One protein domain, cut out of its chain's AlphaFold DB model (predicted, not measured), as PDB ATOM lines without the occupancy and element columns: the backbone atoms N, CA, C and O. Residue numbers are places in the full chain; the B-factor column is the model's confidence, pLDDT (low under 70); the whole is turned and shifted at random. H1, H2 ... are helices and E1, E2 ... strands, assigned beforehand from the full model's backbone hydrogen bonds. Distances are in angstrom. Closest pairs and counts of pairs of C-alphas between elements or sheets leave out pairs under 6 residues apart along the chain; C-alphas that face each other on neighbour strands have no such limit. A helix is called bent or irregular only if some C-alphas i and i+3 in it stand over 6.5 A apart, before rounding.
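This is residues 3 to 152 and 842 to 883 of the 905 residues of the protein "Methyltranfer_dom domain-containing protein" of Trypanosoma cruzi (strain CL Brener) (UniProt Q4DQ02). This is a long, flat, loosely built body, with a small three-stranded sheet at one end, covered on one face by the long helix arm H7b, and crossed helices at the other end, where H3 crosses H6 and H7a. H1 joins the two ends alongside the bent helix H7, and residues 72 to 79 stick out. The printed part has 192 residues, with named elements in the order E1 E2 H1 H2 H3 H4 H5 H6 H7 E3; the sheet, E2 E1 E3, is mixed and the class is mostly helix. The whole is loose, with a radius of gyration of the C-alphas of 20.7 A and spans of 67 by 42 by 22 A.

E1, residues 3 to 7, and E2, residues 24 to 28, are an antiparallel hairpin, with N 5 and O 26 within hydrogen-bond range at 2.8 A. E3, residues 876 to 883, is parallel to E1, with N 6 and O 881 at 2.9 A. H7, residues 842 to 871, was assigned as one helix by its hydrogen bonds but is bent, C-alphas 849 and 852 being 7.5 A apart; its arms are H7a, residues 842 to 849, and H7b, residues 852 to 871. H7b is on one face of the sheet, two layers of helix and sheet, at a height of 9.1 A; the C-alphas of Ser 867 and Val 881 are closest, 6.0 A. H1, residues 38 to 53, touches H7b with residues 47 to 51 alone, closest at the C-alphas of Leu 47 and Leu 853, 7.3 A. H3, residues 93 to 109, touches H7a about perpendicular at 84 degrees, the C-alphas of Cys 103 and Gly 842 being closest, 5.0 A. H6, residues 134 to 146, touches H3 at 75 degrees, closest at the C-alphas of Leu 102 and Cys 135, 6.5 A. H2, residues 61 to 68, is irregular, C-alphas 62 and 65 being 7.5 A apart, and touches H3. H5, residues 120 to 126, only just touches H7a with 3 pairs of C-alphas within 8 A; H4, residues 113 to 118, touches no helix. O i to N i+4 pairs are within hydrogen-bond range throughout H1, H4, H5, H6 and H7a, and in 2 of 4 in H2, 9 of 13 in H3 and 15 of 16 in H7b.

E1 begins at C-alpha 3, (-47.730, 0.044, 9.947), and E3 ends at C-alpha 883, (-47.764, -0.500, 24.543). H1 is 22.2 A long, H3 25.2 A, H7b 27.8 A and E3 20.3 A.

Residues 153 to 841 are not printed; C-alphas 152 and 842 are 29.3 A apart. The long links are E1 to E2 and H2 to H3. Residues 31 to 33, 70 to 82 and 110 to 111 are under 70 in pLDDT.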
ATOM      1  N   HIS A   3     -48.334  -0.224   8.646       92.01
ATOM      2  CA  HIS A   3     -47.730   0.044   9.947       92.01
ATOM      3  C   HIS A   3     -48.806   0.417  10.962       92.01
ATOM      4  O   HIS A   3     -49.686   1.221  10.662       92.01
ATOM      5  N   ARG A   4     -48.751  -0.167  12.161       93.92
ATOM      6  CA  ARG A   4     -49.722   0.093  13.232       93.92
ATOM      7  C   ARG A   4     -49.040   0.429  14.549       93.92
ATOM      8  O   ARG A   4     -48.063  -0.214  14.932       93.92
ATOM      9  N   LEU A   5     -49.616   1.384  15.265       95.44
ATOM     10  CA  LEU A   5     -49.269   1.739  16.632       95.44
ATOM     11  C   LEU A   5     -50.510   1.581  17.515       95.44
ATOM     12  O   LEU A   5     -51.531   2.216  17.268       95.44
ATOM     13  N   LEU A   6     -50.426   0.725  18.530       96.81
ATOM     14  CA  LEU A   6     -51.509   0.473  19.478       96.81
ATOM     15  C   LEU A   6     -51.133   1.014  20.853       96.81
ATOM     16  O   LEU A   6     -50.170   0.550  21.469       96.81
ATOM     17  N   LEU A   7     -51.918   1.963  21.357       97.56
ATOM     18  CA  LEU A   7     -51.682   2.605  22.648       97.56
ATOM     19  C   LEU A   7     -52.916   2.471  23.556       97.56
ATOM     20  O   LEU A   7     -54.039   2.648  23.083       97.56
ATOM     21  N   PRO A   8     -52.754   2.215  24.864       96.31
ATOM     22  CA  PRO A   8     -53.857   2.066  25.808       96.31
ATOM     23  C   PRO A   8     -54.332   3.449  26.289       96.31
ATOM     24  O   PRO A   8     -54.402   3.713  27.491       96.31
ATOM     25  N   LEU A   9     -54.588   4.365  25.348       96.87
ATOM     26  CA  LEU A   9     -54.986   5.739  25.654       96.87
ATOM     27  C   LEU A   9     -56.413   5.794  26.221       96.87
ATOM     28  O   LEU A   9     -57.219   4.892  25.968       96.87
ATOM     29  N   PRO A  10     -56.748   6.866  26.956       95.78
ATOM     30  CA  PRO A  10     -58.126   7.159  27.321       95.78
ATOM     31  C   PRO A  10     -59.039   7.216  26.078       95.78
ATOM     32  O   PRO A  10     -58.609   7.746  25.050       95.78
ATOM     33  N   PRO A  11     -60.309   6.765  26.167       93.18
ATOM     34  CA  PRO A  11     -61.233   6.731  25.026       93.18
ATOM     35  C   PRO A  11     -61.408   8.071  24.298       93.18
ATOM     36  O   PRO A  11     -61.669   8.090  23.101       93.18
ATOM     37  N   ALA A  12     -61.222   9.196  24.999       94.78
ATOM     38  CA  ALA A  12     -61.283  10.541  24.422       94.78
ATOM     39  C   ALA A  12     -60.222  10.807  23.333       94.78
ATOM     40  O   ALA A  12     -60.382  11.738  22.548       94.78
ATOM     41  N   PHE A  13     -59.157  10.000  23.278       96.03
ATOM     42  CA  PHE A  13     -58.076  10.101  22.292       96.03
ATOM     43  C   PHE A  13     -58.033   8.901  21.335       96.03
ATOM     44  O   PHE A  13     -57.080   8.764  20.566       96.03
ATOM     45  N   SER A  14     -59.042   8.022  21.374       93.57
ATOM     46  CA  SER A  14     -59.137   6.889  20.454       93.57
ATOM     47  C   SER A  14     -59.697   7.319  19.098       93.57
ATOM     48  O   SER A  14     -60.765   7.932  19.047       93.57
ATOM     49  N   PRO A  15     -59.026   6.964  17.988       92.74
ATOM     50  CA  PRO A  15     -59.615   7.059  16.660       92.74
ATOM     51  C   PRO A  15     -60.889   6.201  16.552       92.74
ATOM     52  O   PRO A  15     -60.938   5.116  17.148       92.74
ATOM     53  N   PRO A  16     -61.910   6.648  15.799       87.41
ATOM     54  CA  PRO A  16     -63.193   5.949  15.677       87.41
ATOM     55  C   PRO A  16     -63.090   4.575  14.993       87.41
ATOM     56  O   PRO A  16     -63.968   3.737  15.167       87.41
ATOM     57  N   ASP A  17     -62.025   4.338  14.236       85.19
ATOM     58  CA  ASP A  17     -61.698   3.104  13.519       85.19
ATOM     59  C   ASP A  17     -60.865   2.105  14.347       85.19
ATOM     60  O   ASP A  17     -60.400   1.096  13.818       85.19
ATOM     61  N   SER A  18     -60.694   2.346  15.652       87.81
ATOM     62  CA  SER A  18     -59.985   1.422  16.545       87.81
ATOM     63  C   SER A  18     -60.716   0.074  16.654       87.81
ATOM     64  O   SER A  18     -61.810  -0.021  17.203       87.81
ATOM     65  N   ASP A  19     -60.082  -0.989  16.159       87.27
ATOM     66  CA  ASP A  19     -60.617  -2.355  16.035       87.27
ATOM     67  C   ASP A  19     -60.190  -3.306  17.170       87.27
ATOM     68  O   ASP A  19     -60.676  -4.436  17.248       87.27
ATOM     69  N   VAL A  20     -59.283  -2.879  18.056       87.99
ATOM     70  CA  VAL A  20     -58.784  -3.697  19.174       87.99
ATOM     71  C   VAL A  20     -59.349  -3.182  20.491       87.99
ATOM     72  O   VAL A  20     -59.058  -2.066  20.921       87.99
ATOM     73  N   GLU A  21     -60.148  -4.021  21.155       89.00
ATOM     74  CA  GLU A  21     -60.838  -3.657  22.391       89.00
ATOM     75  C   GLU A  21     -59.858  -3.136  23.448       89.00
ATOM     76  O   GLU A  21     -58.988  -3.858  23.950       89.00
ATOM     77  N   GLY A  22     -60.056  -1.871  23.830       90.45
ATOM     78  CA  GLY A  22     -59.289  -1.235  24.886       90.45
ATOM     79  C   GLY A  22     -57.984  -0.582  24.449       90.45
ATOM     80  O   GLY A  22     -57.193  -0.239  25.332       90.45
ATOM     81  N   TYR A  23     -57.769  -0.434  23.142       95.03
ATOM     82  CA  TYR A  23     -56.617   0.228  22.546       95.03
ATOM     83  C   TYR A  23     -57.067   1.289  21.542       95.03
ATOM     84  O   TYR A  23     -58.021   1.099  20.797       95.03
ATOM     85  N   SER A  24     -56.328   2.394  21.502       96.44
ATOM     86  CA  SER A  24     -56.348   3.340  20.388       96.44
ATOM     87  C   SER A  24     -55.408   2.821  19.314       96.44
ATOM     88  O   SER A  24     -54.235   2.561  19.603       96.44
ATOM     89  N   VAL A  25     -55.922   2.644  18.101       94.90
ATOM     90  CA  VAL A  25     -55.171   2.080  16.978       94.90
ATOM     91  C   VAL A  25     -54.867   3.186  15.979       94.90
ATOM     92  O   VAL A  25     -55.778   3.798  15.439       94.90
ATOM     93  N   PHE A  26     -53.587   3.415  15.704       93.82
ATOM     94  CA  PHE A  26     -53.125   4.360  14.689       93.82
ATOM     95  C   PHE A  26     -52.490   3.585  13.539       93.82
ATOM     96  O   PHE A  26     -51.553   2.813  13.760       93.82
ATOM     97  N   THR A  27     -53.002   3.772  12.327       91.41
ATOM     98  CA  THR A  27     -52.514   3.093  11.119       91.41
ATOM     99  C   THR A  27     -51.811   4.099  10.214       91.41
ATOM    100  O   THR A  27     -52.291   5.216  10.058       91.41
ATOM    101  N   TYR A  28     -50.686   3.695   9.626       89.85
ATOM    102  CA  TYR A  28     -49.892   4.510   8.708       89.85
ATOM    103  C   TYR A  28     -49.624   3.730   7.420       89.85
ATOM    104  O   TYR A  28     -49.265   2.544   7.464       89.85
ATOM    105  N   ASP A  29     -49.793   4.406   6.291       81.98
ATOM    106  CA  ASP A  29     -49.481   3.919   4.951       81.98
ATOM    107  C   ASP A  29     -48.123   4.463   4.459       81.98
ATOM    108  O   ASP A  29     -47.411   5.161   5.183       81.98
ATOM    109  N   ASP A  30     -47.718   4.090   3.237       71.37
ATOM    110  CA  ASP A  30     -46.406   4.474   2.678       71.37
ATOM    111  C   ASP A  30     -46.281   5.981   2.412       71.37
ATOM    112  O   ASP A  30     -45.168   6.480   2.239       71.37
ATOM    113  N   HIS A  31     -47.401   6.703   2.350       66.31
ATOM    114  CA  HIS A  31     -47.419   8.133   2.061       66.31
ATOM    115  C   HIS A  31     -47.339   8.993   3.334       66.31
ATOM    116  O   HIS A  31     -46.797  10.094   3.263       66.31
ATOM    117  N   ASP A  32     -47.764   8.475   4.495       67.98
ATOM    118  CA  ASP A  32     -47.766   9.177   5.790       67.98
ATOM    119  C   ASP A  32     -46.615   8.765   6.732       67.98
ATOM    120  O   ASP A  32     -46.783   8.589   7.946       67.98
ATOM    121  N   THR A  33     -45.387   8.633   6.221       64.90
ATOM    122  CA  THR A  33     -44.244   8.248   7.076       64.90
ATOM    123  C   THR A  33     -43.937   9.261   8.181       64.90
ATOM    124  O   THR A  33     -43.401   8.877   9.221       64.90
ATOM    125  N   ASP A  34     -44.303  10.532   7.988       70.65
ATOM    126  CA  ASP A  34     -43.976  11.628   8.909       70.65
ATOM    127  C   ASP A  34     -45.207  12.299   9.545       70.65
ATOM    128  O   ASP A  34     -45.057  13.060  10.501       70.65
ATOM    129  N   ALA A  35     -46.422  12.016   9.064       75.88
ATOM    130  CA  ALA A  35     -47.633  12.609   9.617       75.88
ATOM    131  C   ALA A  35     -48.012  11.936  10.947       75.88
ATOM    132  O   ALA A  35     -48.115  10.711  11.044       75.88
ATOM    133  N   GLU A  36     -48.212  12.739  11.993       83.01
ATOM    134  CA  GLU A  36     -48.765  12.269  13.262       83.01
ATOM    135  C   GLU A  36     -50.296  12.318  13.213       83.01
ATOM    136  O   GLU A  36     -50.888  13.313  12.787       83.01
ATOM    137  N   HIS A  37     -50.948  11.256  13.691       90.60
ATOM    138  CA  HIS A  37     -52.403  11.200  13.730       90.60
ATOM    139  C   HIS A  37     -52.969  12.297  14.660       90.60
ATOM    140  O   HIS A  37     -52.516  12.404  15.804       90.60
ATOM    141  N   PRO A  38     -54.004  13.063  14.256       92.40
ATOM    142  CA  PRO A  38     -54.503  14.208  15.027       92.40
ATOM    143  C   PRO A  38     -54.879  13.890  16.480       92.40
ATOM    144  O   PRO A  38     -54.582  14.671  17.382       92.40
ATOM    145  N   ALA A  39     -55.497  12.729  16.728       95.04
ATOM    146  CA  ALA A  39     -55.868  12.305  18.081       95.04
ATOM    147  C   ALA A  39     -54.646  11.993  18.969       95.04
ATOM    148  O   ALA A  39     -54.645  12.330  20.153       95.04
ATOM    149  N   LEU A  40     -53.585  11.412  18.391       95.90
ATOM    150  CA  LEU A  40     -52.333  11.152  19.103       95.90
ATOM    151  C   LEU A  40     -51.617  12.465  19.423       95.90
ATOM    152  O   LEU A  40     -51.229  12.689  20.570       95.90
ATOM    153  N   LYS A  41     -51.554  13.370  18.442       95.37
ATOM    154  CA  LYS A  41     -51.017  14.717  18.625       95.37
ATOM    155  C   LYS A  41     -51.718  15.451  19.765       95.37
ATOM    156  O   LYS A  41     -51.059  16.001  20.644       95.37
ATOM    157  N   ALA A  42     -53.052  15.432  19.778       96.88
ATOM    158  CA  ALA A  42     -53.846  16.067  20.825       96.88
ATOM    159  C   ALA A  42     -53.538  15.493  22.218       96.88
ATOM    160  O   ALA A  42     -53.402  16.256  23.173       96.88
ATOM    161  N   TYR A  43     -53.378  14.170  22.331       97.98
ATOM    162  CA  TYR A  43     -53.001  13.527  23.588       97.98
ATOM    163  C   TYR A  43     -51.618  13.972  24.076       97.98
ATOM    164  O   TYR A  43     -51.474  14.389  25.226       97.98
ATOM    165  N   ILE A  44     -50.605  13.926  23.203       97.44
ATOM    166  CA  ILE A  44     -49.230  14.311  23.552       97.44
ATOM    167  C   ILE A  44     -49.156  15.794  23.909       97.44
ATOM    168  O   ILE A  44     -48.458  16.153  24.858       97.44
ATOM    169  N   ASP A  45     -49.879  16.656  23.195       97.33
ATOM    170  CA  ASP A  45     -49.895  18.091  23.468       97.33
ATOM    171  C   ASP A  45     -50.546  18.396  24.824       97.33
ATOM    172  O   ASP A  45     -49.984  19.164  25.606       97.33
ATOM    173  N   GLN A  46     -51.675  17.756  25.158       97.93
ATOM    174  CA  GLN A  46     -52.307  17.927  26.472       97.93
ATOM    175  C   GLN A  46     -51.446  17.361  27.607       97.93
ATOM    176  O   GLN A  46     -51.264  18.025  28.628       97.93
ATOM    177  N   LEU A  47     -50.861  16.175  27.419       98.11
ATOM    178  CA  LEU A  47     -49.929  15.591  28.382       98.11
ATOM    179  C   LEU A  47     -48.708  16.498  28.590       98.11
ATOM    180  O   LEU A  47     -48.302  16.739  29.727       98.11
ATOM    181  N   SER A  48     -48.150  17.038  27.504       97.40
ATOM    182  CA  SER A  48     -47.010  17.954  27.559       97.40
ATOM    183  C   SER A  48     -47.362  19.237  28.307       97.40
ATOM    184  O   SER A  48     -46.639  19.636  29.217       97.40
ATOM    185  N   ALA A  49     -48.503  19.850  27.978       96.87
ATOM    186  CA  ALA A  49     -48.990  21.052  28.645       96.87
ATOM    187  C   ALA A  49     -49.197  20.822  30.150       96.87
ATOM    188  O   ALA A  49     -48.762  21.646  30.956       96.87
ATOM    189  N   PHE A  50     -49.791  19.687  30.537       97.43
ATOM    190  CA  PHE A  50     -49.973  19.324  31.940       97.43
ATOM    191  C   PHE A  50     -48.633  19.193  32.671       97.43
ATOM    192  O   PHE A  50     -48.425  19.856  33.687       97.43
ATOM    193  N   LEU A  51     -47.699  18.398  32.137       96.35
ATOM    194  CA  LEU A  51     -46.397  18.160  32.770       96.35
ATOM    195  C   LEU A  51     -45.574  19.449  32.911       96.35
ATOM    196  O   LEU A  51     -44.949  19.647  33.957       96.35
ATOM    197  N   CYS A  52     -45.613  20.334  31.910       93.44
ATOM    198  CA  CYS A  52     -44.988  21.657  31.971       93.44
ATOM    199  C   CYS A  52     -45.642  22.544  33.040       93.44
ATOM    200  O   CYS A  52     -44.942  23.100  33.883       93.44
ATOM    201  N   LYS A  53     -46.980  22.624  33.065       93.50
ATOM    202  CA  LYS A  53     -47.745  23.400  34.059       93.50
ATOM    203  C   LYS A  53     -47.463  22.944  35.494       93.50
ATOM    204  O   LYS A  53     -47.427  23.756  36.411       93.50
ATOM    205  N   THR A  54     -47.255  21.646  35.707       95.01
ATOM    206  CA  THR A  54     -47.054  21.052  37.037       95.01
ATOM    207  C   THR A  54     -45.587  20.744  37.340       95.01
ATOM    208  O   THR A  54     -45.302  19.900  38.191       95.01
ATOM    209  N   ARG A  55     -44.631  21.382  36.650       92.70
ATOM    210  CA  ARG A  55     -43.201  21.042  36.740       92.70
ATOM    211  C   ARG A  55     -42.639  21.144  38.160       92.70
ATOM    212  O   ARG A  55     -41.905  20.252  38.575       92.70
ATOM    213  N   LEU A  56     -43.044  22.149  38.942       92.55
ATOM    214  CA  LEU A  56     -42.622  22.274  40.345       92.55
ATOM    215  C   LEU A  56     -43.137  21.129  41.229       92.55
ATOM    216  O   LEU A  56     -42.393  20.646  42.076       92.55
ATOM    217  N   ILE A  57     -44.342  20.602  40.974       93.90
ATOM    218  CA  ILE A  57     -44.876  19.421  41.681       93.90
ATOM    219  C   ILE A  57     -43.980  18.190  41.453       93.90
ATOM    220  O   ILE A  57     -43.839  17.319  42.315       93.90
ATOM    221  N   GLN A  58     -43.291  18.126  40.313       93.35
ATOM    222  CA  GLN A  58     -42.402  17.017  39.981       93.35
ATOM    223  C   GLN A  58     -41.091  16.996  40.793       93.35
ATOM    224  O   GLN A  58     -40.435  15.945  40.855       93.35
ATOM    225  N   TYR A  59     -40.717  18.073  41.483       88.58
ATOM    226  CA  TYR A  59     -39.464  18.144  42.246       88.58
ATOM    227  C   TYR A  59     -39.399  17.167  43.416       88.58
ATOM    228  O   TYR A  59     -40.416  16.707  43.936       88.58
ATOM    229  N   HIS A  60     -38.182  16.827  43.846       87.66
ATOM    230  CA  HIS A  60     -38.016  15.969  45.010       87.66
ATOM    231  C   HIS A  60     -38.704  16.608  46.232       87.66
ATOM    232  O   HIS A  60     -38.489  17.794  46.478       87.66
ATOM    233  N   PRO A  61     -39.471  15.855  47.050       88.58
ATOM    234  CA  PRO A  61     -40.121  16.412  48.242       88.58
ATOM    235  C   PRO A  61     -39.154  17.095  49.219       88.58
ATOM    236  O   PRO A  61     -39.558  17.933  50.007       88.58
ATOM    237  N   GLU A  62     -37.864  16.770  49.162       87.78
ATOM    238  CA  GLU A  62     -36.840  17.433  49.984       87.78
ATOM    239  C   GLU A  62     -36.627  18.902  49.647       87.78
ATOM    240  O   GLU A  62     -36.176  19.652  50.508       87.78
ATOM    241  N   ASP A  63     -36.965  19.319  48.435       87.37
ATOM    242  CA  ASP A  63     -36.824  20.705  48.006       87.37
ATOM    243  C   ASP A  63     -38.104  21.508  48.289       87.37
ATOM    244  O   ASP A  63     -38.187  22.677  47.924       87.37
ATOM    245  N   PHE A  64     -39.090  20.909  48.979       92.06
ATOM    246  CA  PHE A  64     -40.363  21.550  49.297       92.06
ATOM    247  C   PHE A  64     -40.165  22.895  49.986       92.06
ATOM    248  O   PHE A  64     -40.643  23.890  49.465       92.06
ATOM    249  N   PHE A  65     -39.442  22.960  51.108       91.13
ATOM    250  CA  PHE A  65     -39.286  24.230  51.827       91.13
ATOM    251  C   PHE A  65     -38.496  25.273  51.044       91.13
ATOM    252  O   PHE A  65     -38.832  26.449  51.121       91.13
ATOM    253  N   LEU A  66     -37.504  24.843  50.257       83.92
ATOM    254  CA  LEU A  66     -36.754  25.740  49.382       83.92
ATOM    255  C   LEU A  66     -37.706  26.438  48.403       83.92
ATOM    256  O   LEU A  66     -37.689  27.655  48.307       83.92
ATOM    257  N   ILE A  67     -38.572  25.680  47.725       85.78
ATOM    258  CA  ILE A  67     -39.500  26.214  46.716       85.78
ATOM    259  C   ILE A  67     -40.675  26.947  47.378       85.78
ATOM    260  O   ILE A  67     -41.060  28.040  46.965       85.78
ATOM    261  N   PHE A  68     -41.254  26.351  48.419       87.74
ATOM    262  CA  PHE A  68     -42.474  26.827  49.059       87.74
ATOM    263  C   PHE A  68     -42.245  28.132  49.826       87.74
ATOM    264  O   PHE A  68     -43.116  28.995  49.795       87.74
ATOM    265  N   LEU A  69     -41.073  28.337  50.436       84.02
ATOM    266  CA  LEU A  69     -40.741  29.548  51.202       84.02
ATOM    267  C   LEU A  69     -39.857  30.539  50.431       84.02
ATOM    268  O   LEU A  69     -39.429  31.541  50.994       84.02
ATOM    269  N   LEU A  70     -39.634  30.325  49.128       68.65
ATOM    270  CA  LEU A  70     -38.681  31.086  48.301       68.65
ATOM    271  C   LEU A  70     -38.906  32.612  48.256       68.65
ATOM    272  O   LEU A  70     -38.066  33.340  47.733       68.65
ATOM    273  N   HIS A  71     -40.043  33.101  48.753       55.40
ATOM    274  CA  HIS A  71     -40.357  34.528  48.846       55.40
ATOM    275  C   HIS A  71     -40.391  35.062  50.281       55.40
ATOM    276  O   HIS A  71     -40.135  36.248  50.455       55.40
ATOM    277  N   ASP A  72     -40.596  34.215  51.292       56.43
ATOM    278  CA  ASP A  72     -40.620  34.660  52.691       56.43
ATOM    279  C   ASP A  72     -39.214  35.068  53.170       56.43
ATOM    280  O   ASP A  72     -39.071  35.892  54.066       56.43
ATOM    281  N   GLU A  73     -38.155  34.562  52.525       48.96
ATOM    282  CA  GLU A  73     -36.769  34.980  52.790       48.96
ATOM    283  C   GLU A  73     -36.290  36.149  51.899       48.96
ATOM    284  O   GLU A  73     -35.279  36.786  52.210       48.96
ATOM    285  N   LYS A  74     -37.015  36.496  50.819       44.33
ATOM    286  CA  LYS A  74     -36.626  37.585  49.892       44.33
ATOM    287  C   LYS A  74     -36.729  38.976  50.519       44.33
ATOM    288  O   LYS A  74     -35.980  39.863  50.116       44.33
ATOM    289  N   GLU A  75     -37.609  39.175  51.500       39.66
ATOM    290  CA  GLU A  75     -37.738  40.471  52.183       39.66
ATOM    291  C   GLU A  75     -36.580  40.762  53.156       39.66
ATOM    292  O   GLU A  75     -36.361  41.918  53.512       39.66
ATOM    293  N   ALA A  76     -35.784  39.756  53.543       44.32
ATOM    294  CA  ALA A  76     -34.742  39.921  54.561       44.32
ATOM    295  C   ALA A  76     -33.321  40.164  54.008       44.32
ATOM    296  O   ALA A  76     -32.493  40.752  54.705       44.32
ATOM    297  N   ALA A  77     -33.004  39.748  52.775       39.75
ATOM    298  CA  ALA A  77     -31.645  39.848  52.227       39.75
ATOM    299  C   ALA A  77     -31.652  40.270  50.746       39.75
ATOM    300  O   ALA A  77     -31.940  39.480  49.852       39.75
ATOM    301  N   GLY A  78     -31.294  41.531  50.475       39.40
ATOM    302  CA  GLY A  78     -31.439  42.221  49.180       39.40
ATOM    303  C   GLY A  78     -30.617  41.722  47.977       39.40
ATOM    304  O   GLY A  78     -30.361  42.512  47.071       39.40
ATOM    305  N   LYS A  79     -30.188  40.456  47.933       39.64
ATOM    306  CA  LYS A  79     -29.565  39.809  46.764       39.64
ATOM    307  C   LYS A  79     -29.804  38.296  46.821       39.64
ATOM    308  O   LYS A  79     -29.031  37.595  47.463       39.64
ATOM    309  N   ALA A  80     -30.818  37.780  46.130       51.02
ATOM    310  CA  ALA A  80     -30.988  36.335  45.961       51.02
ATOM    311  C   ALA A  80     -31.187  35.982  44.481       51.02
ATOM    312  O   ALA A  80     -31.997  36.602  43.791       51.02
ATOM    313  N   GLU A  81     -30.416  35.003  43.997       56.85
ATOM    314  CA  GLU A  81     -30.545  34.431  42.654       56.85
ATOM    315  C   GLU A  81     -31.957  33.864  42.446       56.85
ATOM    316  O   GLU A  81     -32.495  33.164  43.304       56.85
ATOM    317  N   ALA A  82     -32.568  34.164  41.296       68.78
ATOM    318  CA  ALA A  82     -33.851  33.580  40.921       68.78
ATOM    319  C   ALA A  82     -33.744  32.047  40.860       68.78
ATOM    320  O   ALA A  82     -32.769  31.523  40.311       68.78
ATOM    321  N   LEU A  83     -34.749  31.331  41.386       78.50
ATOM    322  CA  LEU A  83     -34.808  29.872  41.280       78.50
ATOM    323  C   LEU A  83     -34.800  29.477  39.801       78.50
ATOM    324  O   LEU A  83     -35.578  30.006  39.004       78.50
ATOM    325  N   LYS A  84     -33.929  28.536  39.447       84.15
ATOM    326  CA  LYS A  84     -33.844  27.975  38.099       84.15
ATOM    327  C   LYS A  84     -34.247  26.509  38.108       84.15
ATOM    328  O   LYS A  84     -33.987  25.777  39.065       84.15
ATOM    329  N   TYR A  85     -34.863  26.087  37.016       85.67
ATOM    330  CA  TYR A  85     -35.049  24.686  36.683       85.67
ATOM    331  C   TYR A  85     -33.699  24.003  36.390       85.67
ATOM    332  O   TYR A  85     -32.708  24.695  36.138       85.67
ATOM    333  N   PRO A  86     -33.617  22.655  36.395       82.28
ATOM    334  CA  PRO A  86     -32.374  21.945  36.083       82.28
ATOM    335  C   PRO A  86     -31.856  22.220  34.664       82.28
ATOM    336  O   PRO A  86     -30.658  22.136  34.425       82.28
ATOM    337  N   ASP A  87     -32.738  22.619  33.740       83.95
ATOM    338  CA  ASP A  87     -32.387  23.085  32.389       83.95
ATOM    339  C   ASP A  87     -31.925  24.559  32.350       83.95
ATOM    340  O   ASP A  87     -31.777  25.140  31.279       83.95
ATOM    341  N   SER A  88     -31.702  25.180  33.512       85.47
ATOM    342  CA  SER A  88     -31.334  26.590  33.701       85.47
ATOM    343  C   SER A  88     -32.405  27.629  33.344       85.47
ATOM    344  O   SER A  88     -32.141  28.827  33.492       85.47
ATOM    345  N   SER A  89     -33.607  27.220  32.925       86.97
ATOM    346  CA  SER A  89     -34.719  28.153  32.714       86.97
ATOM    347  C   SER A  89     -35.213  28.735  34.046       86.97
ATOM    348  O   SER A  89     -35.123  28.093  35.092       86.97
ATOM    349  N   ALA A  90     -35.685  29.982  34.040       87.35
ATOM    350  CA  ALA A  90     -36.149  30.642  35.259       87.35
ATOM    351  C   ALA A  90     -37.517  30.097  35.695       87.35
ATOM    352  O   ALA A  90     -38.419  29.953  34.869       87.35
ATOM    353  N   VAL A  91     -37.682  29.845  36.996       87.96
ATOM    354  CA  VAL A  91     -38.991  29.540  37.586       87.96
ATOM    355  C   VAL A  91     -39.794  30.833  37.676       87.96
ATOM    356  O   VAL A  91     -39.321  31.824  38.240       87.96
ATOM    357  N   ARG A  92     -41.006  30.832  37.116       87.62
ATOM    358  CA  ARG A  92     -41.873  32.019  37.098       87.62
ATOM    359  C   ARG A  92     -42.664  32.123  38.400       87.62
ATOM    360  O   ARG A  92     -43.044  31.112  38.985       87.62
ATOM    361  N   GLU A  93     -42.955  33.343  38.844       84.42
ATOM    362  CA  GLU A  93     -43.686  33.569  40.105       84.42
ATOM    363  C   GLU A  93     -45.086  32.945  40.091       84.42
ATOM    364  O   GLU A  93     -45.512  32.350  41.079       84.42
ATOM    365  N   GLU A  94     -45.764  32.991  38.946       90.13
ATOM    366  CA  GLU A  94     -47.058  32.337  38.722       90.13
ATOM    367  C   GLU A  94     -47.015  30.813  38.928       90.13
ATOM    368  O   GLU A  94     -47.983  30.228  39.408       90.13
ATOM    369  N   GLU A  95     -45.886  30.160  38.636       91.25
ATOM    370  CA  GLU A  95     -45.721  28.714  38.833       91.25
ATOM    371  C   GLU A  95     -45.581  28.383  40.319       91.25
ATOM    372  O   GLU A  95     -46.166  27.411  40.806       91.25
ATOM    373  N   VAL A  96     -44.841  29.218  41.058       89.61
ATOM    374  CA  VAL A  96     -44.696  29.092  42.513       89.61
ATOM    375  C   VAL A  96     -46.037  29.335  43.203       89.61
ATOM    376  O   VAL A  96     -46.410  28.562  44.085       89.61
ATOM    377  N   ALA A  97     -46.782  30.365  42.787       91.58
ATOM    378  CA  ALA A  97     -48.123  30.647  43.296       91.58
ATOM    379  C   ALA A  97     -49.070  29.462  43.051       91.58
ATOM    380  O   ALA A  97     -49.671  28.956  43.993       91.58
ATOM    381  N   TYR A  98     -49.098  28.925  41.828       93.90
ATOM    382  CA  TYR A  98     -49.912  27.757  41.492       93.90
ATOM    383  C   TYR A  98     -49.572  26.522  42.345       93.90
ATOM    384  O   TYR A  98     -50.468  25.844  42.854       93.90
ATOM    385  N   MET A  99     -48.280  26.235  42.554       94.01
ATOM    386  CA  MET A  99     -47.854  25.159  43.457       94.01
ATOM    387  C   MET A  99     -48.309  25.413  44.900       94.01
ATOM    388  O   MET A  99     -48.759  24.479  45.569       94.01
ATOM    389  N   ARG A 100     -48.163  26.645  45.404       92.78
ATOM    390  CA  ARG A 100     -48.565  27.006  46.769       92.78
ATOM    391  C   ARG A 100     -50.064  26.864  46.969       92.78
ATOM    392  O   ARG A 100     -50.452  26.277  47.972       92.78
ATOM    393  N   ASP A 101     -50.870  27.315  46.017       93.71
ATOM    394  CA  ASP A 101     -52.329  27.221  46.080       93.71
ATOM    395  C   ASP A 101     -52.789  25.760  46.112       93.71
ATOM    396  O   ASP A 101     -53.610  25.377  46.948       93.71
ATOM    397  N   LEU A 102     -52.211  24.909  45.254       95.18
ATOM    398  CA  LEU A 102     -52.502  23.474  45.247       95.18
ATOM    399  C   LEU A 102     -52.115  22.794  46.563       95.18
ATOM    400  O   LEU A 102     -52.914  22.054  47.130       95.18
ATOM    401  N   CYS A 103     -50.899  23.026  47.060       93.77
ATOM    402  CA  CYS A 103     -50.446  22.433  48.316       93.77
ATOM    403  C   CYS A 103     -51.246  22.982  49.511       93.77
ATOM    404  O   CYS A 103     -51.691  22.217  50.362       93.77
ATOM    405  N   GLY A 104     -51.478  24.294  49.562       91.80
ATOM    406  CA  GLY A 104     -52.202  24.984  50.630       91.80
ATOM    407  C   GLY A 104     -53.672  24.579  50.733       91.80
ATOM    408  O   GLY A 104     -54.218  24.542  51.835       91.80
ATOM    409  N   ALA A 105     -54.297  24.173  49.623       93.43
ATOM    410  CA  ALA A 105     -55.658  23.646  49.628       93.43
ATOM    411  C   ALA A 105     -55.826  22.417  50.545       93.43
ATOM    412  O   ALA A 105     -56.909  22.210  51.094       93.43
ATOM    413  N   PHE A 106     -54.765  21.640  50.798       91.20
ATOM    414  CA  PHE A 106     -54.819  20.499  51.721       91.20
ATOM    415  C   PHE A 106     -54.978  20.895  53.190       91.20
ATOM    416  O   PHE A 106     -55.476  20.095  53.976       91.20
ATOM    417  N   THR A 107     -54.650  22.130  53.565       87.72
ATOM    418  CA  THR A 107     -54.921  22.639  54.918       87.72
ATOM    419  C   THR A 107     -56.426  22.768  55.181       87.72
ATOM    420  O   THR A 107     -56.867  22.649  56.317       87.72
ATOM    421  N   THR A 108     -57.231  22.976  54.132       82.81
ATOM    422  CA  THR A 108     -58.697  23.099  54.247       82.81
ATOM    423  C   THR A 108     -59.416  21.755  54.298       82.81
ATOM    424  O   THR A 108     -60.573  21.695  54.703       82.81
ATOM    425  N   LEU A 109     -58.736  20.681  53.887       79.75
ATOM    426  CA  LEU A 109     -59.335  19.362  53.743       79.75
ATOM    427  C   LEU A 109     -59.696  18.749  55.093       79.75
ATOM    428  O   LEU A 109     -60.778  18.184  55.200       79.75
ATOM    429  N   MET A 110     -58.837  18.876  56.114       66.75
ATOM    430  CA  MET A 110     -59.097  18.382  57.472       66.75
ATOM    431  C   MET A 110     -58.326  19.209  58.507       66.75
ATOM    432  O   MET A 110     -57.148  19.498  58.318       66.75
ATOM    433  N   SER A 111     -58.981  19.562  59.615       63.23
ATOM    434  CA  SER A 111     -58.447  20.440  60.671       63.23
ATOM    435  C   SER A 111     -57.243  19.878  61.440       63.23
ATOM    436  O   SER A 111     -56.595  20.626  62.169       63.23
ATOM    437  N   ASP A 112     -56.922  18.588  61.290       71.78
ATOM    438  CA  ASP A 112     -55.707  17.991  61.841       71.78
ATOM    439  C   ASP A 112     -55.043  16.991  60.872       71.78
ATOM    440  O   ASP A 112     -55.694  16.276  60.104       71.78
ATOM    441  N   SER A 113     -53.711  16.930  60.938       70.55
ATOM    442  CA  SER A 113     -52.864  16.101  60.075       70.55
ATOM    443  C   SER A 113     -53.073  14.593  60.234       70.55
ATOM    444  O   SER A 113     -52.720  13.838  59.329       70.55
ATOM    445  N   ASN A 114     -53.582  14.122  61.378       73.46
ATOM    446  CA  ASN A 114     -53.797  12.691  61.587       73.46
ATOM    447  C   ASN A 114     -55.032  12.226  60.817       73.46
ATOM    448  O   ASN A 114     -54.986  11.167  60.197       73.46
ATOM    449  N   THR A 115     -56.089  13.034  60.782       73.13
ATOM    450  CA  THR A 115     -57.295  12.700  60.025       73.13
ATOM    451  C   THR A 115     -57.010  12.677  58.516       73.13
ATOM    452  O   THR A 115     -57.382  11.722  57.836       73.13
ATOM    453  N   LEU A 116     -56.206  13.624  58.010       73.26
ATOM    454  CA  LEU A 116     -55.764  13.634  56.606       73.26
ATOM    455  C   LEU A 116     -54.985  12.362  56.213       73.26
ATOM    456  O   LEU A 116     -55.080  11.886  55.084       73.26
ATOM    457  N   VAL A 117     -54.221  11.788  57.147       74.28
ATOM    458  CA  VAL A 117     -53.482  10.531  56.945       74.28
ATOM    459  C   VAL A 117     -54.410   9.316  56.917       74.28
ATOM    460  O   VAL A 117     -54.163   8.390  56.145       74.28
ATOM    461  N   VAL A 118     -55.452   9.294  57.751       74.06
ATOM    462  CA  VAL A 118     -56.434   8.197  57.776       74.06
ATOM    463  C   VAL A 118     -57.183   8.132  56.444       74.06
ATOM    464  O   VAL A 118     -57.297   7.058  55.855       74.06
ATOM    465  N   GLU A 119     -57.585   9.288  55.915       78.69
ATOM    466  CA  GLU A 119     -58.284   9.404  54.627       78.69
ATOM    467  C   GLU A 119     -57.350   9.327  53.406       78.69
ATOM    468  O   GLU A 119     -57.809   9.249  52.266       78.69
ATOM    469  N   LEU A 120     -56.029   9.308  53.614       78.92
ATOM    470  CA  LEU A 120     -55.024   9.368  52.550       78.92
ATOM    471  C   LEU A 120     -55.223   8.280  51.489       78.92
ATOM    472  O   LEU A 120     -55.061   8.539  50.301       78.92
ATOM    473  N   HIS A 121     -55.594   7.067  51.903       77.29
ATOM    474  CA  HIS A 121     -55.848   5.963  50.976       77.29
ATOM    475  C   HIS A 121     -57.007   6.246  50.028       77.29
ATOM    476  O   HIS A 121     -56.867   6.079  48.812       77.29
ATOM    477  N   ALA A 122     -58.139   6.675  50.589       81.56
ATOM    478  CA  ALA A 122     -59.308   7.050  49.813       81.56
ATOM    479  C   ALA A 122     -58.970   8.243  48.916       81.56
ATOM    480  O   ALA A 122     -59.264   8.211  47.731       81.56
ATOM    481  N   MET A 123     -58.233   9.229  49.425       85.14
ATOM    482  CA  MET A 123     -57.851  10.413  48.660       85.14
ATOM    483  C   MET A 123     -56.924  10.106  47.478       85.14
ATOM    484  O   MET A 123     -57.126  10.586  46.365       85.14
ATOM    485  N   ILE A 124     -55.904   9.273  47.686       82.74
ATOM    486  CA  ILE A 124     -54.991   8.839  46.625       82.74
ATOM    487  C   ILE A 124     -55.770   8.086  45.537       82.74
ATOM    488  O   ILE A 124     -55.559   8.336  44.348       82.74
ATOM    489  N   ARG A 125     -56.680   7.184  45.927       82.60
ATOM    490  CA  ARG A 125     -57.439   6.329  45.004       82.60
ATOM    491  C   ARG A 125     -58.577   7.077  44.301       82.60
ATOM    492  O   ARG A 125     -58.638   7.076  43.074       82.60
ATOM    493  N   ASP A 126     -59.446   7.711  45.069       86.37
ATOM    494  CA  ASP A 126     -60.739   8.245  44.632       86.37
ATOM    495  C   ASP A 126     -60.687   9.751  44.348       86.37
ATOM    496  O   ASP A 126     -61.594  10.294  43.720       86.37
ATOM    497  N   GLY A 127     -59.596  10.414  44.737       90.43
ATOM    498  CA  GLY A 127     -59.419  11.851  44.580       90.43
ATOM    499  C   GLY A 127     -59.864  12.636  45.815       90.43
ATOM    500  O   GLY A 127     -60.151  12.060  46.865       90.43
ATOM    501  N   PRO A 128     -59.893  13.972  45.725       91.83
ATOM    502  CA  PRO A 128     -60.300  14.805  46.848       91.83
ATOM    503  C   PRO A 128     -61.798  14.597  47.172       91.83
ATOM    504  O   PRO A 128     -62.604  14.470  46.245       91.83
ATOM    505  N   PRO A 129     -62.193  14.562  48.461       89.12
ATOM    506  CA  PRO A 129     -63.585  14.393  48.880       89.12
ATOM    507  C   PRO A 129     -64.495  15.519  48.374       89.12
ATOM    508  O   PRO A 129     -64.048  16.619  48.045       89.12
ATOM    509  N   VAL A 130     -65.801  15.255  48.331       87.32
ATOM    510  CA  VAL A 130     -66.804  16.238  47.895       87.32
ATOM    511  C   VAL A 130     -66.722  17.506  48.755       87.32
ATOM    512  O   VAL A 130     -66.702  17.423  49.979       87.32
ATOM    513  N   GLY A 131     -66.696  18.675  48.109       86.22
ATOM    514  CA  GLY A 131     -66.605  19.982  48.776       86.22
ATOM    515  C   GLY A 131     -65.178  20.507  48.965       86.22
ATOM    516  O   GLY A 131     -65.006  21.619  49.458       86.22
ATOM    517  N   SER A 132     -64.164  19.746  48.544       89.18
ATOM    518  CA  SER A 132     -62.773  20.210  48.528       89.18
ATOM    519  C   SER A 132     -62.558  21.357  47.539       89.18
ATOM    520  O   SER A 132     -63.373  21.606  46.648       89.18
ATOM    521  N   ALA A 133     -61.413  22.035  47.653       92.23
ATOM    522  CA  ALA A 133     -61.044  23.114  46.742       92.23
ATOM    523  C   ALA A 133     -61.114  22.679  45.264       92.23
ATOM    524  O   ALA A 133     -60.604  21.624  44.875       92.23
ATOM    525  N   ALA A 134     -61.698  23.535  44.421       93.50
ATOM    526  CA  ALA A 134     -61.890  23.260  42.997       93.50
ATOM    527  C   ALA A 134     -60.572  22.970  42.258       93.50
ATOM    528  O   ALA A 134     -60.549  22.146  41.344       93.50
ATOM    529  N   CYS A 135     -59.461  23.587  42.679       94.38
ATOM    530  CA  CYS A 135     -58.139  23.336  42.106       94.38
ATOM    531  C   CYS A 135     -57.682  21.877  42.292       94.38
ATOM    532  O   CYS A 135     -57.096  21.310  41.372       94.38
ATOM    533  N   LEU A 136     -58.008  21.237  43.424       95.21
ATOM    534  CA  LEU A 136     -57.675  19.833  43.679       95.21
ATOM    535  C   LEU A 136     -58.505  18.897  42.803       95.21
ATOM    536  O   LEU A 136     -57.956  17.972  42.206       95.21
ATOM    537  N   HIS A 137     -59.812  19.155  42.687       95.06
ATOM    538  CA  HIS A 137     -60.677  18.395  41.784       95.06
ATOM    539  C   HIS A 137     -60.217  18.542  40.331       95.06
ATOM    540  O   HIS A 137     -60.099  17.540  39.634       95.06
ATOM    541  N   SER A 138     -59.896  19.763  39.890       95.95
ATOM    542  CA  SER A 138     -59.379  20.012  38.541       95.95
ATOM    543  C   SER A 138     -58.079  19.253  38.290       95.95
ATOM    544  O   SER A 138     -57.963  18.586  37.267       95.95
ATOM    545  N   PHE A 139     -57.124  19.310  39.224       96.99
ATOM    546  CA  PHE A 139     -55.856  18.594  39.101       96.99
ATOM    547  C   PHE A 139     -56.080  17.081  38.996       96.99
ATOM    548  O   PHE A 139     -55.541  16.444  38.099       96.99
ATOM    549  N   PHE A 140     -56.901  16.504  39.879       95.58
ATOM    550  CA  PHE A 140     -57.187  15.068  39.872       95.58
ATOM    551  C   PHE A 140     -57.945  14.616  38.615       95.58
ATOM    552  O   PHE A 140     -57.639  13.573  38.044       95.58
ATOM    553  N   LEU A 141     -58.929  15.385  38.150       96.19
ATOM    554  CA  LEU A 141     -59.672  15.042  36.937       96.19
ATOM    555  C   LEU A 141     -58.781  15.109  35.695       96.19
ATOM    556  O   LEU A 141     -58.859  14.221  34.850       96.19
ATOM    557  N   GLU A 142     -57.905  16.109  35.603       97.14
ATOM    558  CA  GLU A 142     -56.948  16.236  34.500       97.14
ATOM    559  C   GLU A 142     -55.922  15.094  34.522       97.14
ATOM    560  O   GLU A 142     -55.639  14.508  33.475       97.14
ATOM    561  N   THR A 143     -55.436  14.677  35.705       95.74
ATOM    562  CA  THR A 143     -54.549  13.505  35.783       95.74
ATOM    563  C   THR A 143     -55.248  12.226  35.340       95.74
ATOM    564  O   THR A 143     -54.670  11.455  34.574       95.74
ATOM    565  N   ARG A 144     -56.500  12.008  35.763       94.64
ATOM    566  CA  ARG A 144     -57.307  10.847  35.351       94.64
ATOM    567  C   ARG A 144     -57.638  10.862  33.863       94.64
ATOM    568  O   ARG A 144     -57.568   9.813  33.232       94.64
ATOM    569  N   ALA A 145     -57.947  12.029  33.301       96.73
ATOM    570  CA  ALA A 145     -58.254  12.185  31.883       96.73
ATOM    571  C   ALA A 145     -57.058  11.861  30.978       96.73
ATOM    572  O   ALA A 145     -57.263  11.414  29.854       96.73
ATOM    573  N   LEU A 146     -55.826  12.059  31.460       97.68
ATOM    574  CA  LEU A 146     -54.593  11.785  30.716       97.68
ATOM    575  C   LEU A 146     -53.991  10.404  31.005       97.68
ATOM    576  O   LEU A 146     -53.081   9.968  30.301       97.68
ATOM    577  N   GLN A 147     -54.458   9.701  32.033       94.74
ATOM    578  CA  GLN A 147     -53.857   8.447  32.470       94.74
ATOM    579  C   GLN A 147     -54.180   7.293  31.508       94.74
ATOM    580  O   GLN A 147     -55.335   6.911  31.342       94.74
ATOM    581  N   MET A 148     -53.144   6.675  30.931       94.85
ATOM    582  CA  MET A 148     -53.295   5.441  30.149       94.85
ATOM    583  C   MET A 148     -53.934   4.313  30.972       94.85
ATOM    584  O   MET A 148     -53.725   4.218  32.185       94.85
ATOM    585  N   ASN A 149     -54.663   3.420  30.302       92.60
ATOM    586  CA  ASN A 149     -55.299   2.271  30.933       92.60
ATOM    587  C   ASN A 149     -54.250   1.339  31.563       92.60
ATOM    588  O   ASN A 149     -53.412   0.772  30.870       92.60
ATOM    589  N   ARG A 150     -54.336   1.162  32.887       90.56
ATOM    590  CA  ARG A 150     -53.436   0.323  33.695       90.56
ATOM    591  C   ARG A 150     -54.035  -1.036  34.069       90.56
ATOM    592  O   ARG A 150     -53.456  -1.762  34.867       90.56
ATOM    593  N   GLN A 151     -55.209  -1.404  33.579       88.39
ATOM    594  CA  GLN A 151     -55.792  -2.695  33.915       88.39
ATOM    595  C   GLN A 151     -55.256  -3.766  32.966       88.39
ATOM    596  O   GLN A 151     -55.537  -3.744  31.770       88.39
ATOM    597  N   ARG A 152     -54.527  -4.744  33.515       89.00
ATOM    598  CA  ARG A 152     -54.106  -5.924  32.758       89.00
ATOM    599  C   ARG A 152     -55.322  -6.752  32.340       89.00
ATOM    600  O   ARG A 152     -56.089  -7.222  33.181       89.00
ATOM    601  N   GLY A 842     -49.878  17.305  51.062       90.04
ATOM    602  CA  GLY A 842     -50.543  17.656  49.811       90.04
ATOM    603  C   GLY A 842     -49.630  17.542  48.593       90.04
ATOM    604  O   GLY A 842     -49.965  16.854  47.630       90.04
ATOM    605  N   MET A 843     -48.417  18.096  48.669       91.45
ATOM    606  CA  MET A 843     -47.396  17.928  47.631       91.45
ATOM    607  C   MET A 843     -47.111  16.448  47.336       91.45
ATOM    608  O   MET A 843     -47.006  16.048  46.175       91.45
ATOM    609  N   THR A 844     -47.002  15.601  48.364       88.34
ATOM    610  CA  THR A 844     -46.785  14.161  48.147       88.34
ATOM    611  C   THR A 844     -47.983  13.467  47.490       88.34
ATOM    612  O   THR A 844     -47.765  12.611  46.634       88.34
ATOM    613  N   VAL A 845     -49.220  13.868  47.803       88.53
ATOM    614  CA  VAL A 845     -50.443  13.341  47.165       88.53
ATOM    615  C   VAL A 845     -50.530  13.765  45.699       88.53
ATOM    616  O   VAL A 845     -50.736  12.921  44.828       88.53
ATOM    617  N   LEU A 846     -50.292  15.044  45.398       93.36
ATOM    618  CA  LEU A 846     -50.291  15.561  44.025       93.36
ATOM    619  C   LEU A 846     -49.279  14.808  43.152       93.36
ATOM    620  O   LEU A 846     -49.590  14.390  42.035       93.36
ATOM    621  N   ARG A 847     -48.082  14.555  43.696       92.96
ATOM    622  CA  ARG A 847     -47.047  13.733  43.054       92.96
ATOM    623  C   ARG A 847     -47.524  12.317  42.770       92.96
ATOM    624  O   ARG A 847     -47.285  11.813  41.677       92.96
ATOM    625  N   MET A 848     -48.203  11.686  43.726       88.43
ATOM    626  CA  MET A 848     -48.770  10.350  43.543       88.43
ATOM    627  C   MET A 848     -49.802  10.332  42.413       88.43
ATOM    628  O   MET A 848     -49.715   9.469  41.547       88.43
ATOM    629  N   TRP A 849     -50.712  11.306  42.356       91.22
ATOM    630  CA  TRP A 849     -51.706  11.382  41.281       91.22
ATOM    631  C   TRP A 849     -51.091  11.549  39.886       91.22
ATOM    632  O   TRP A 849     -51.647  11.031  38.921       91.22
ATOM    633  N   MET A 850     -49.954  12.242  39.756       93.50
ATOM    634  CA  MET A 850     -49.345  12.512  38.447       93.50
ATOM    635  C   MET A 850     -48.173  11.593  38.063       93.50
ATOM    636  O   MET A 850     -47.693  11.677  36.932       93.50
ATOM    637  N   CYS A 851     -47.672  10.728  38.952       90.88
ATOM    638  CA  CYS A 851     -46.417  10.004  38.702       90.88
ATOM    639  C   CYS A 851     -46.458   9.120  37.444       90.88
ATOM    640  O   CYS A 851     -45.471   9.022  36.711       90.88
ATOM    641  N   HIS A 852     -47.623   8.544  37.142       90.65
ATOM    642  CA  HIS A 852     -47.839   7.744  35.941       90.65
ATOM    643  C   HIS A 852     -47.804   8.554  34.651       90.65
ATOM    644  O   HIS A 852     -47.476   7.994  33.611       90.65
ATOM    645  N   LEU A 853     -48.107   9.850  34.692       95.30
ATOM    646  CA  LEU A 853     -48.046  10.710  33.511       95.30
ATOM    647  C   LEU A 853     -46.598  10.995  33.106       95.30
ATOM    648  O   LEU A 853     -46.275  10.993  31.921       95.30
ATOM    649  N   VAL A 854     -45.699  11.126  34.087       94.61
ATOM    650  CA  VAL A 854     -44.256  11.231  33.821       94.61
ATOM    651  C   VAL A 854     -43.730   9.929  33.206       94.61
ATOM    652  O   VAL A 854     -43.009   9.959  32.213       94.61
ATOM    653  N   GLU A 855     -44.125   8.771  33.751       94.20
ATOM    654  CA  GLU A 855     -43.786   7.467  33.158       94.20
ATOM    655  C   GLU A 855     -44.379   7.305  31.749       94.20
ATOM    656  O   GLU A 855     -43.714   6.767  30.866       94.20
ATOM    657  N   THR A 856     -45.591   7.816  31.518       95.65
ATOM    658  CA  THR A 856     -46.259   7.776  30.213       95.65
ATOM    659  C   THR A 856     -45.432   8.485  29.150       95.65
ATOM    660  O   THR A 856     -45.192   7.891  28.106       95.65
ATOM    661  N   MET A 857     -44.913   9.685  29.427       96.93
ATOM    662  CA  MET A 857     -44.060  10.409  28.474       96.93
ATOM    663  C   MET A 857     -42.828   9.584  28.055       96.93
ATOM    664  O   MET A 857     -42.496   9.499  26.875       96.93
ATOM    665  N   LEU A 858     -42.189   8.901  29.011       96.70
ATOM    666  CA  LEU A 858     -41.010   8.061  28.758       96.70
ATOM    667  C   LEU A 858     -41.348   6.762  28.000       96.70
ATOM    668  O   LEU A 858     -40.532   6.260  27.224       96.70
ATOM    669  N   LEU A 859     -42.535   6.191  28.221       96.77
ATOM    670  CA  LEU A 859     -43.024   5.022  27.480       96.77
ATOM    671  C   LEU A 859     -43.447   5.391  26.050       96.77
ATOM    672  O   LEU A 859     -43.158   4.638  25.114       96.77
ATOM    673  N   LEU A 860     -44.093   6.547  25.881       97.49
ATOM    674  CA  LEU A 860     -44.435   7.101  24.573       97.49
ATOM    675  C   LEU A 860     -43.176   7.343  23.751       97.49
ATOM    676  O   LEU A 860     -43.125   6.890  22.619       97.49
ATOM    677  N   ASP A 861     -42.124   7.917  24.333       97.98
ATOM    678  CA  ASP A 861     -40.854   8.117  23.629       97.98
ATOM    679  C   ASP A 861     -40.332   6.837  22.958       97.98
ATOM    680  O   ASP A 861     -39.999   6.815  21.775       97.98
ATOM    681  N   ARG A 862     -40.306   5.729  23.708       97.75
ATOM    682  CA  ARG A 862     -39.803   4.440  23.211       97.75
ATOM    683  C   ARG A 862     -40.722   3.831  22.157       97.75
ATOM    684  O   ARG A 862     -40.242   3.283  21.170       97.75
ATOM    685  N   THR A 863     -42.034   3.906  22.366       97.96
ATOM    686  CA  THR A 863     -43.028   3.333  21.440       97.96
ATOM    687  C   THR A 863     -43.117   4.125  20.139       97.96
ATOM    688  O   THR A 863     -43.131   3.519  19.067       97.96
ATOM    689  N   LEU A 864     -43.086   5.455  20.222       97.16
ATOM    690  CA  LEU A 864     -43.017   6.361  19.080       97.16
ATOM    691  C   LEU A 864     -41.725   6.161  18.300       97.16
ATOM    692  O   LEU A 864     -41.801   5.921  17.102       97.16
ATOM    693  N   PHE A 865     -40.566   6.129  18.966       97.61
ATOM    694  CA  PHE A 865     -39.286   5.864  18.304       97.61
ATOM    695  C   PHE A 865     -39.319   4.559  17.496       97.61
ATOM    696  O   PHE A 865     -38.950   4.538  16.324       97.61
ATOM    697  N   LEU A 866     -39.806   3.465  18.093       97.68
ATOM    698  CA  LEU A 866     -39.935   2.191  17.386       97.68
ATOM    699  C   LEU A 866     -40.898   2.304  16.197       97.68
ATOM    700  O   LEU A 866     -40.561   1.858  15.105       97.68
ATOM    701  N   SER A 867     -42.067   2.922  16.373       95.85
ATOM    702  CA  SER A 867     -43.036   3.122  15.286       95.85
ATOM    703  C   SER A 867     -42.442   3.945  14.134       95.85
ATOM    704  O   SER A 867     -42.469   3.533  12.976       95.85
ATOM    705  N   GLU A 868     -41.830   5.085  14.448       95.19
ATOM    706  CA  GLU A 868     -41.176   5.997  13.510       95.19
ATOM    707  C   GLU A 868     -40.038   5.336  12.732       95.19
ATOM    708  O   GLU A 868     -39.921   5.540  11.524       95.19
ATOM    709  N   MET A 869     -39.183   4.566  13.404       95.10
ATOM    710  CA  MET A 869     -38.045   3.922  12.751       95.10
ATOM    711  C   MET A 869     -38.482   2.733  11.898       95.10
ATOM    712  O   MET A 869     -38.008   2.581  10.774       95.10
ATOM    713  N   LEU A 870     -39.421   1.918  12.383       94.33
ATOM    714  CA  LEU A 870     -39.908   0.756  11.637       94.33
ATOM    715  C   LEU A 870     -40.717   1.147  10.395       94.33
ATOM    716  O   LEU A 870     -40.657   0.424   9.406       94.33
ATOM    717  N   ARG A 871     -41.421   2.287  10.410       92.20
ATOM    718  CA  ARG A 871     -42.076   2.853   9.212       92.20
ATOM    719  C   ARG A 871     -41.094   3.180   8.088       92.20
ATOM    720  O   ARG A 871     -41.467   3.173   6.923       92.20
ATOM    721  N   ARG A 872     -39.835   3.470   8.425       91.18
ATOM    722  CA  ARG A 872     -38.780   3.804   7.455       91.18
ATOM    723  C   ARG A 872     -37.925   2.596   7.068       91.18
ATOM    724  O   ARG A 872     -37.028   2.715   6.234       91.18
ATOM    725  N   ASP A 873     -38.183   1.434   7.662       91.29
ATOM    726  CA  ASP A 873     -37.350   0.256   7.483       91.29
ATOM    727  C   ASP A 873     -37.797  -0.604   6.298       91.29
ATOM    728  O   ASP A 873     -38.793  -1.324   6.351       91.29
ATOM    729  N   ARG A 874     -36.992  -0.595   5.234       89.47
ATOM    730  CA  ARG A 874     -37.280  -1.319   3.987       89.47
ATOM    731  C   ARG A 874     -37.157  -2.844   4.097       89.47
ATOM    732  O   ARG A 874     -37.526  -3.549   3.159       89.47
ATOM    733  N   ARG A 875     -36.643  -3.374   5.213       88.00
ATOM    734  CA  ARG A 875     -36.514  -4.828   5.438       88.00
ATOM    735  C   ARG A 875     -37.854  -5.508   5.740       88.00
ATOM    736  O   ARG A 875     -37.924  -6.734   5.736       88.00
ATOM    737  N   CYS A 876     -38.900  -4.738   6.030       89.14
ATOM    738  CA  CYS A 876     -40.232  -5.243   6.342       89.14
ATOM    739  C   CYS A 876     -41.308  -4.513   5.534       89.14
ATOM    740  O   CYS A 876     -41.226  -3.305   5.356       89.14
ATOM    741  N   ARG A 877     -42.359  -5.230   5.122       89.48
ATOM    742  CA  ARG A 877     -43.521  -4.673   4.401       89.48
ATOM    743  C   ARG A 877     -44.573  -4.059   5.326       89.48
ATOM    744  O   ARG A 877     -45.679  -3.724   4.895       89.48
ATOM    745  N   GLY A 878     -44.274  -4.019   6.616       91.37
ATOM    746  CA  GLY A 878     -45.152  -3.546   7.668       91.37
ATOM    747  C   GLY A 878     -44.576  -3.854   9.043       91.37
ATOM    748  O   GLY A 878     -43.674  -4.682   9.208       91.37
ATOM    749  N   SER A 879     -45.120  -3.193  10.051       94.30
ATOM    750  CA  SER A 879     -44.746  -3.414  11.442       94.30
ATOM    751  C   SER A 879     -45.912  -3.105  12.365       94.30
ATOM    752  O   SER A 879     -46.812  -2.339  12.024       94.30
ATOM    753  N   VAL A 880     -45.898  -3.702  13.551       95.98
ATOM    754  CA  VAL A 880     -46.849  -3.355  14.607       95.98
ATOM    755  C   VAL A 880     -46.076  -3.089  15.885       95.98
ATOM    756  O   VAL A 880     -45.234  -3.899  16.272       95.98
ATOM    757  N   VAL A 881     -46.351  -1.956  16.525       97.53
ATOM    758  CA  VAL A 881     -45.823  -1.589  17.842       97.53
ATOM    759  C   VAL A 881     -47.000  -1.411  18.790       97.53
ATOM    760  O   VAL A 881     -47.981  -0.756  18.448       97.53
ATOM    761  N   SER A 882     -46.921  -1.989  19.984       97.64
ATOM    762  CA  SER A 882     -47.967  -1.881  20.996       97.64
ATOM    763  C   SER A 882     -47.379  -1.595  22.372       97.64
ATOM    764  O   SER A 882     -46.362  -2.171  22.758       97.64
ATOM    765  N   LEU A 883     -48.030  -0.712  23.124       97.95
ATOM    766  CA  LEU A 883     -47.764  -0.500  24.543       97.95
ATOM    767  C   LEU A 883     -48.835  -1.223  25.359       97.95
ATOM    768  O   LEU A 883     -49.993  -0.830  25.319       97.95
TER     769      LEU A 883